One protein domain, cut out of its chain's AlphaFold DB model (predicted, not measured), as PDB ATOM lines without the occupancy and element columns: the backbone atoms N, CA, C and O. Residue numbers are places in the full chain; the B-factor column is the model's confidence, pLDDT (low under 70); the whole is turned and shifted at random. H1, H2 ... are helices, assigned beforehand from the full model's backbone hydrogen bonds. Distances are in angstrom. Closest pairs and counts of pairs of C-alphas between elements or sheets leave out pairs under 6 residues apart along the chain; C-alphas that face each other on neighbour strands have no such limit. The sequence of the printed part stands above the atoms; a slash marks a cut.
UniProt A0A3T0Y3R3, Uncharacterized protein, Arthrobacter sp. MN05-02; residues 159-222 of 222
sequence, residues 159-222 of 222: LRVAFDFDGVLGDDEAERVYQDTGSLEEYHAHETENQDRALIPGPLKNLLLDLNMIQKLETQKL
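Overview. This is residues 159 to 222 of the 222 residues of an uncharacterized protein of Arthrobacter sp. MN05-02 (UniProt A0A3T0Y3R3). A long helix, H3, makes one end of a rod-shaped model and a small helical hairpin, H1 and H2, makes the other, with loops between them and no shared helical core. The far part of H3 sticks out as an arm, residues 212 to 222 standing free, while the unnamed stretch 159 to 172 leads from the H3 end through the middle to the hairpin. The printed part has 64 residues with three named helices, in the order H1, H2, H3, and no named strand; its class is all helix. It is only just loose, close to extended, with a radius of gyration of the C-alphas of 15.8 A and spans of 49 by 22 by 16 A.

Arrangement. H3, residues 205 to 221, touches no helix. It is apart from H2, residues 184 to 194, and from H1, residues 173 to 181. H1 and H2 touch, and their closest C-alphas, those of Tyr 178 and Tyr 187, are 5.4 A apart. They form a helical hairpin, running opposite ways at a shallow tilt of 30 degrees. In H1, H2 and H3 every O i to N i+4 pair is within hydrogen-bond range.

Along the chain. H3 is 24.9 A long from first to last C-alpha, from Lys 205 at (188.824, 120.698, 114.143) to Lys 221 at (180.868, 98.541, 106.127). H2 runs 15.4 A from Leu 184 to Asn 194. H1 runs 12.6 A from Glu 173, C-alpha at (189.798, 131.254, 126.055), to Thr 181.

Size, cuts and confidence. The two C-alphas farthest apart, those of Thr 181 and Lys 221, are 50.2 A apart. Without residues 212 to 222, the body spans 39 by 21 by 15 A. The printed part has no cut and ends at the chain's last residue, 222. The link from H1 to H2 is tight, with 2 residues, and that from H2 to H3 is short, with 10. The mean pLDDT of the printed part is 90.9, and residue 222 is under 70.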
ATOM      1  N   LEU A 159     193.502 102.181 114.611       89.88
ATOM      2  CA  LEU A 159     194.050 103.527 114.755       89.88
ATOM      3  C   LEU A 159     193.356 104.176 115.947       89.88
ATOM      4  O   LEU A 159     192.140 104.343 115.941       89.88
ATOM      5  N   ARG A 160     194.129 104.522 116.977       90.62
ATOM      6  CA  ARG A 160     193.619 105.172 118.186       90.62
ATOM      7  C   ARG A 160     194.072 106.622 118.170       90.62
ATOM      8  O   ARG A 160     195.272 106.885 118.150       90.62
ATOM      9  N   VAL A 161     193.115 107.541 118.161       92.44
ATOM     10  CA  VAL A 161     193.372 108.982 118.207       92.44
ATOM     11  C   VAL A 161     192.669 109.539 119.432       92.44
ATOM     12  O   VAL A 161     191.480 109.297 119.628       92.44
ATOM     13  N   ALA A 162     193.418 110.260 120.255       94.31
ATOM     14  CA  ALA A 162     192.892 111.027 121.370       94.31
ATOM     15  C   ALA A 162     193.241 112.493 121.132       94.31
ATOM     16  O   ALA A 162     194.351 112.806 120.697       94.31
ATOM     17  N   PHE A 163     192.281 113.364 121.403       93.62
ATOM     18  CA  PHE A 163     192.454 114.802 121.328       93.62
ATOM     19  C   PHE A 163     192.374 115.366 122.734       93.62
ATOM     20  O   PHE A 163     191.506 114.962 123.509       93.62
ATOM     21  N   ASP A 164     193.261 116.308 123.026       91.94
ATOM     22  CA  ASP A 164     192.932 117.310 124.027       91.94
ATOM     23  C   ASP A 164     191.827 118.218 123.469       91.94
ATOM     24  O   ASP A 164     191.639 118.294 122.247       91.94
ATOM     25  N   PHE A 165     191.064 118.866 124.340       88.81
ATOM     26  CA  PHE A 165     189.964 119.715 123.905       88.81
ATOM     27  C   PHE A 165     190.423 121.162 123.724       88.81
ATOM     28  O   PHE A 165     190.392 121.673 122.598       88.81
ATOM     29  N   ASP A 166     190.904 121.791 124.790       86.88
ATOM     30  CA  ASP A 166     191.237 123.215 124.803       86.88
ATOM     31  C   ASP A 166     192.518 123.506 124.013       86.88
ATOM     32  O   ASP A 166     193.506 122.775 124.062       86.88
ATOM     33  N   GLY A 167     192.483 124.562 123.199       85.75
ATOM     34  CA  GLY A 167     193.582 124.928 122.297       85.75
ATOM     35  C   GLY A 167     193.827 123.945 121.139       85.75
ATOM     36  O   GLY A 167     194.726 124.174 120.323       85.75
ATOM     37  N   VAL A 168     193.033 122.870 121.030       91.19
ATOM     38  CA  VAL A 168     193.177 121.807 120.022       91.19
ATOM     39  C   VAL A 168     191.911 121.656 119.180       91.19
ATOM     40  O   VAL A 168     191.965 121.849 117.960       91.19
ATOM     41  N   LEU A 169     190.782 121.317 119.807       92.25
ATOM     42  CA  LEU A 169     189.469 121.200 119.162       92.25
ATOM     43  C   LEU A 169     188.611 122.445 119.390       92.25
ATOM     44  O   LEU A 169     187.926 122.884 118.461       92.25
ATOM     45  N   GLY A 170     188.671 122.998 120.599       90.81
ATOM     46  CA  GLY A 170     188.149 124.310 120.967       90.81
ATOM     47  C   GLY A 170     189.283 125.314 121.157       90.81
ATOM     48  O   GLY A 170     190.465 124.958 121.135       90.81
ATOM     49  N   ASP A 171     188.928 126.578 121.317       87.56
ATOM     50  CA  ASP A 171     189.848 127.604 121.772       87.56
ATOM     51  C   ASP A 171     190.139 127.470 123.269       87.56
ATOM     52  O   ASP A 171     189.413 126.854 124.033       87.56
ATOM     53  N   ASP A 172     191.254 128.053 123.675       87.62
ATOM     54  CA  ASP A 172     191.788 128.081 125.034       87.62
ATOM     55  C   ASP A 172     191.393 129.379 125.770       87.62
ATOM     56  O   ASP A 172     192.161 129.898 126.576       87.62
ATOM     57  N   GLU A 173     190.225 129.969 125.467       88.06
ATOM     58  CA  GLU A 173     189.798 131.254 126.055       88.06
ATOM     59  C   GLU A 173     189.723 131.205 127.586       88.06
ATOM     60  O   GLU A 173     190.285 132.080 128.241       88.06
ATOM     61  N   ALA A 174     189.078 130.181 128.152       85.06
ATOM     62  CA  ALA A 174     188.964 130.032 129.602       85.06
ATOM     63  C   ALA A 174     190.325 129.733 130.253       85.06
ATOM     64  O   ALA A 174     190.680 130.356 131.252       85.06
ATOM     65  N   GLU A 175     191.133 128.857 129.645       86.50
ATOM     66  CA  GLU A 175     192.483 128.541 130.129       86.50
ATOM     67  C   GLU A 175     193.376 129.791 130.170       86.50
ATOM     68  O   GLU A 175     194.096 130.003 131.143       86.50
ATOM     69  N   ARG A 176     193.277 130.685 129.174       88.00
ATOM     70  CA  ARG A 176     193.996 131.971 129.192       88.00
ATOM     71  C   ARG A 176     193.633 132.836 130.394       88.00
ATOM     72  O   ARG A 176     194.535 133.420 130.985       88.00
ATOM     73  N   VAL A 177     192.356 132.895 130.782       89.38
ATOM     74  CA  VAL A 177     191.933 133.640 131.983       89.38
ATOM     75  C   VAL A 177     192.656 133.098 133.212       89.38
ATOM     76  O   VAL A 177     193.255 133.869 133.955       89.38
ATOM     77  N   TYR A 178     192.684 131.775 133.390       89.44
ATOM     78  CA  TYR A 178     193.393 131.165 134.513       89.44
ATOM     79  C   TYR A 178     194.906 131.427 134.475       89.44
ATOM     80  O   TYR A 178     195.494 131.757 135.503       89.44
ATOM     81  N   GLN A 179     195.542 131.324 133.304       89.75
ATOM     82  CA  GLN A 179     196.981 131.576 133.149       89.75
ATOM     83  C   GLN A 179     197.359 133.040 133.428       89.75
ATOM     84  O   GLN A 179     198.409 133.299 134.020       89.75
ATOM     85  N   ASP A 180     196.505 133.990 133.039       92.56
ATOM     86  CA  ASP A 180     196.753 135.424 133.213       92.56
ATOM     87  C   ASP A 180     196.489 135.896 134.652       92.56
ATOM     88  O   ASP A 180     197.184 136.787 135.148       92.56
ATOM     89  N   THR A 181     195.495 135.315 135.332       91.75
ATOM     90  CA  THR A 181     195.014 135.820 136.631       91.75
ATOM     91  C   THR A 181     195.392 134.922 137.807       91.75
ATOM     92  O   THR A 181     195.486 135.389 138.944       91.75
ATOM     93  N   GLY A 182     195.634 133.634 137.555       92.19
ATOM     94  CA  GLY A 182     195.880 132.608 138.568       92.19
ATOM     95  C   GLY A 182     194.659 132.273 139.433       92.19
ATOM     96  O   GLY A 182     194.803 131.531 140.409       92.19
ATOM     97  N   SER A 183     193.476 132.820 139.122       93.50
ATOM     98  CA  SER A 183     192.249 132.641 139.905       93.50
ATOM     99  C   SER A 183     191.327 131.609 139.269       93.50
ATOM    100  O   SER A 183     190.879 131.743 138.129       93.50
ATOM    101  N   LEU A 184     190.988 130.587 140.055       92.12
ATOM    102  CA  LEU A 184     189.989 129.596 139.668       92.12
ATOM    103  C   LEU A 184     188.568 130.188 139.701       92.12
ATOM    104  O   LEU A 184     187.708 129.772 138.929       92.12
ATOM    105  N   GLU A 185     188.308 131.173 140.570       94.62
ATOM    106  CA  GLU A 185     187.016 131.859 140.605       94.62
ATOM    107  C   GLU A 185     186.736 132.617 139.303       94.62
ATOM    108  O   GLU A 185     185.627 132.538 138.774       94.62
ATOM    109  N   GLU A 186     187.735 133.318 138.766       91.88
ATOM    110  CA  GLU A 186     187.598 134.064 137.510       91.88
ATOM    111  C   GLU A 186     187.469 133.138 136.298       91.88
ATOM    112  O   GLU A 186     186.642 133.399 135.423       91.88
ATOM    113  N   TYR A 187     188.196 132.016 136.287       91.06
ATOM    114  CA  TYR A 187     188.009 130.944 135.306       91.06
ATOM    115  C   TYR A 187     186.550 130.453 135.280       91.06
ATOM    116  O   TYR A 187     185.902 130.465 134.233       91.06
ATOM    117  N   HIS A 188     185.991 130.090 136.441       91.69
ATOM    118  CA  HIS A 188     184.614 129.593 136.523       91.69
ATOM    119  C   HIS A 188     183.569 130.659 136.182       91.69
ATOM    120  O   HIS A 188     182.534 130.338 135.588       91.69
ATOM    121  N   ALA A 189     183.815 131.921 136.545       93.00
ATOM    122  CA  ALA A 189     182.949 133.026 136.152       93.00
ATOM    123  C   ALA A 189     182.925 133.186 134.625       93.00
ATOM    124  O   ALA A 189     181.842 133.279 134.048       93.00
ATOM    125  N   HIS A 190     184.095 133.124 133.977       90.88
ATOM    126  CA  HIS A 190     184.214 133.182 132.523       90.88
ATOM    127  C   HIS A 190     183.503 132.006 131.836       90.88
ATOM    128  O   HIS A 190     182.748 132.227 130.887       90.88
ATOM    129  N   GLU A 191     183.688 130.771 132.316       91.00
ATOM    130  CA  GLU A 191     182.961 129.601 131.798       91.00
ATOM    131  C   GLU A 191     181.443 129.762 131.940       91.00
ATOM    132  O   GLU A 191     180.699 129.512 130.994       91.00
ATOM    133  N   THR A 192     180.977 130.214 133.106       92.81
ATOM    134  CA  THR A 192     179.541 130.364 133.384       92.81
ATOM    135  C   THR A 192     178.907 131.441 132.505       92.81
ATOM    136  O   THR A 192     177.810 131.247 131.982       92.81
ATOM    137  N   GLU A 193     179.591 132.575 132.327       94.19
ATOM    138  CA  GLU A 193     179.122 133.678 131.483       94.19
ATOM    139  C   GLU A 193     179.060 133.280 130.000       94.19
ATOM    140  O   GLU A 193     178.166 133.722 129.278       94.19
ATOM    141  N   ASN A 194     179.963 132.400 129.556       91.25
ATOM    142  CA  ASN A 194     180.070 131.978 128.159       91.25
ATOM    143  C   ASN A 194     179.463 130.591 127.867       91.25
ATOM    144  O   ASN A 194     179.603 130.113 126.746       91.25
ATOM    145  N   GLN A 195     178.756 129.953 128.807       90.75
ATOM    146  CA  GLN A 195     178.282 128.562 128.655       90.75
ATOM    147  C   GLN A 195     177.397 128.319 127.416       90.75
ATOM    148  O   GLN A 195     177.431 127.241 126.826       90.75
ATOM    149  N   ASP A 196     176.615 129.323 127.005       93.06
ATOM    150  CA  ASP A 196     175.704 129.241 125.854       93.06
ATOM    151  C   ASP A 196     176.361 129.708 124.539       93.06
ATOM    152  O   ASP A 196     175.742 129.678 123.469       93.06
ATOM    153  N   ARG A 197     177.619 130.162 124.594       90.62
ATOM    154  CA  ARG A 197     178.389 130.603 123.430       90.62
ATOM    155  C   ARG A 197     179.152 129.411 122.857       90.62
ATOM    156  O   ARG A 197     179.935 128.763 123.537       90.62
ATOM    157  N   ALA A 198     178.959 129.150 121.565       89.31
ATOM    158  CA  ALA A 198     179.742 128.133 120.876       89.31
ATOM    159  C   ALA A 198     181.234 128.505 120.880       89.31
ATOM    160  O   ALA A 198     181.593 129.632 120.524       89.31
ATOM    161  N   LEU A 199     182.083 127.540 121.244       87.69
ATOM    162  CA  LEU A 199     183.535 127.704 121.250       87.69
ATOM    163  C   LEU A 199     184.071 127.964 119.847       87.69
ATOM    164  O   LEU A 199     183.545 127.454 118.844       87.69
ATOM    165  N   ILE A 200     185.142 128.749 119.778       90.88
ATOM    166  CA  ILE A 200     185.826 128.981 118.512       90.88
ATOM    167  C   ILE A 200     186.556 127.684 118.147       90.88
ATOM    168  O   ILE A 200     187.233 127.097 118.985       90.88
ATOM    169  N   PRO A 201     186.440 127.202 116.899       92.06
ATOM    170  CA  PRO A 201     187.194 126.045 116.451       92.06
ATOM    171  C   PRO A 201     188.699 126.150 116.697       92.06
ATOM    172  O   PRO A 201     189.352 127.083 116.224       92.06
ATOM    173  N   GLY A 202     189.244 125.132 117.351       91.81
ATOM    174  CA  GLY A 202     190.676 124.926 117.476       91.81
ATOM    175  C   GLY A 202     191.323 124.467 116.159       91.81
ATOM    176  O   GLY A 202     190.636 124.093 115.196       91.81
ATOM    177  N   PRO A 203     192.666 124.467 116.102       91.31
ATOM    178  CA  PRO A 203     193.423 124.179 114.884       91.31
ATOM    179  C   PRO A 203     193.180 122.772 114.323       91.31
ATOM    180  O   PRO A 203     193.296 122.578 113.116       91.31
ATOM    181  N   LEU A 204     192.826 121.786 115.160       94.62
ATOM    182  CA  LEU A 204     192.633 120.393 114.733       94.62
ATOM    183  C   LEU A 204     191.167 120.016 114.485       94.62
ATOM    184  O   LEU A 204     190.877 118.842 114.244       94.62
ATOM    185  N   LYS A 205     190.233 120.979 114.472       93.56
ATOM    186  CA  LYS A 205     188.824 120.698 114.143       93.56
ATOM    187  C   LYS A 205     188.683 119.943 112.816       93.56
ATOM    188  O   LYS A 205     187.931 118.973 112.752       93.56
ATOM    189  N   ASN A 206     189.368 120.384 111.761       93.44
ATOM    190  CA  ASN A 206     189.225 119.772 110.434       93.44
ATOM    191  C   ASN A 206     189.745 118.329 110.424       93.44
ATOM    192  O   ASN A 206     189.057 117.443 109.932       93.44
ATOM    193  N   LEU A 207     190.871 118.065 111.097       95.75
ATOM    194  CA  LEU A 207     191.367 116.704 111.307       95.75
ATOM    195  C   LEU A 207     190.317 115.808 111.985       95.75
ATOM    196  O   LEU A 207     190.112 114.673 111.558       95.75
ATOM    197  N   LEU A 208     189.625 116.308 113.014       95.94
ATOM    198  CA  LEU A 208     188.547 115.559 113.666       95.94
ATOM    199  C   LEU A 208     187.375 115.285 112.710       95.94
ATOM    200  O   LEU A 208     186.830 114.181 112.714       95.94
ATOM    201  N   LEU A 209     186.977 116.260 111.888       95.12
ATOM    202  CA  LEU A 209     185.909 116.074 110.899       95.12
ATOM    203  C   LEU A 209     186.264 114.988 109.874       95.12
ATOM    204  O   LEU A 209     185.424 114.128 109.593       95.12
ATOM    205  N   ASP A 210     187.501 114.977 109.386       96.06
ATOM    206  CA  ASP A 210     187.964 113.993 108.405       96.06
ATOM    207  C   ASP A 210     188.082 112.590 109.014       96.06
ATOM    208  O   ASP A 210     187.665 111.600 108.407       96.06
ATOM    209  N   LEU A 211     188.562 112.482 110.256       95.81
ATOM    210  CA  LEU A 211     188.559 111.215 110.992       95.81
ATOM    211  C   LEU A 211     187.130 110.705 111.230       95.81
ATOM    212  O   LEU A 211     186.866 109.517 111.050       95.81
ATOM    213  N   ASN A 212     186.188 111.589 111.566       95.12
ATOM    214  CA  ASN A 212     184.777 111.232 111.733       95.12
ATOM    215  C   ASN A 212     184.141 110.752 110.422       95.12
ATOM    216  O   ASN A 212     183.312 109.841 110.434       95.12
ATOM    217  N   MET A 213     184.514 111.345 109.283       95.00
ATOM    218  CA  MET A 213     184.105 110.848 107.970       95.00
ATOM    219  C   MET A 213     184.582 109.404 107.771       95.00
ATOM    220  O   MET A 213     183.780 108.550 107.389       95.00
ATOM    221  N   ILE A 214     185.849 109.110 108.074       95.00
ATOM    222  CA  ILE A 214     186.408 107.756 107.953       95.00
ATOM    223  C   ILE A 214     185.690 106.773 108.888       95.00
ATOM    224  O   ILE A 214     185.269 105.707 108.441       95.00
ATOM    225  N   GLN A 215     185.468 107.143 110.154       94.12
ATOM    226  CA  GLN A 215     184.751 106.300 111.121       94.12
ATOM    227  C   GLN A 215     183.321 105.965 110.668       94.12
ATOM    228  O   GLN A 215     182.853 104.839 110.855       94.12
ATOM    229  N   LYS A 216     182.615 106.914 110.036       94.25
ATOM    230  CA  LYS A 216     181.279 106.662 109.471       94.25
ATOM    231  C   LYS A 216     181.321 105.628 108.348       94.25
ATOM    232  O   LYS A 216     180.446 104.769 108.299       94.25
ATOM    233  N   LEU A 217     182.324 105.693 107.470       93.31
ATOM    234  CA  LEU A 217     182.501 104.715 106.391       93.31
ATOM    235  C   LEU A 217     182.813 103.321 106.942       93.31
ATOM    236  O   LEU A 217     182.261 102.337 106.458       93.31
ATOM    237  N   GLU A 218     183.658 103.241 107.969       91.25
ATOM    238  CA  GLU A 218     183.970 101.982 108.648       91.25
ATOM    239  C   GLU A 218     182.718 101.370 109.289       91.25
ATOM    240  O   GLU A 218     182.415 100.203 109.055       91.25
ATOM    241  N   THR A 219     181.923 102.179 109.995       91.50
ATOM    242  CA  THR A 219     180.673 101.735 110.637       91.50
ATOM    243  C   THR A 219     179.627 101.252 109.628       91.50
ATOM    244  O   THR A 219     178.871 100.340 109.932       91.50
ATOM    245  N   GLN A 220     179.562 101.844 108.432       87.81
ATOM    246  CA  GLN A 220     178.624 101.430 107.376       87.81
ATOM    247  C   GLN A 220     179.037 100.137 106.658       87.81
ATOM    248  O   GLN A 220     178.211  99.533 105.973       87.81
ATOM    249  N   LYS A 221     180.315  99.752 106.750       78.75
ATOM    250  CA  LYS A 221     180.868  98.541 106.127       78.75
ATOM    251  C   LYS A 221     180.741  97.306 107.034       78.75
ATOM    252  O   LYS A 221     180.818  96.190 106.518       78.75
ATOM    253  N   LEU A 222     180.588  97.518 108.345       61.72
ATOM    254  CA  LEU A 222     180.287  96.502 109.364       61.72
ATOM    255  C   LEU A 222     178.804  96.108 109.336       61.72
ATOM    256  O   LEU A 222     178.538  94.901 109.534       61.72
TER     257      LEU A 222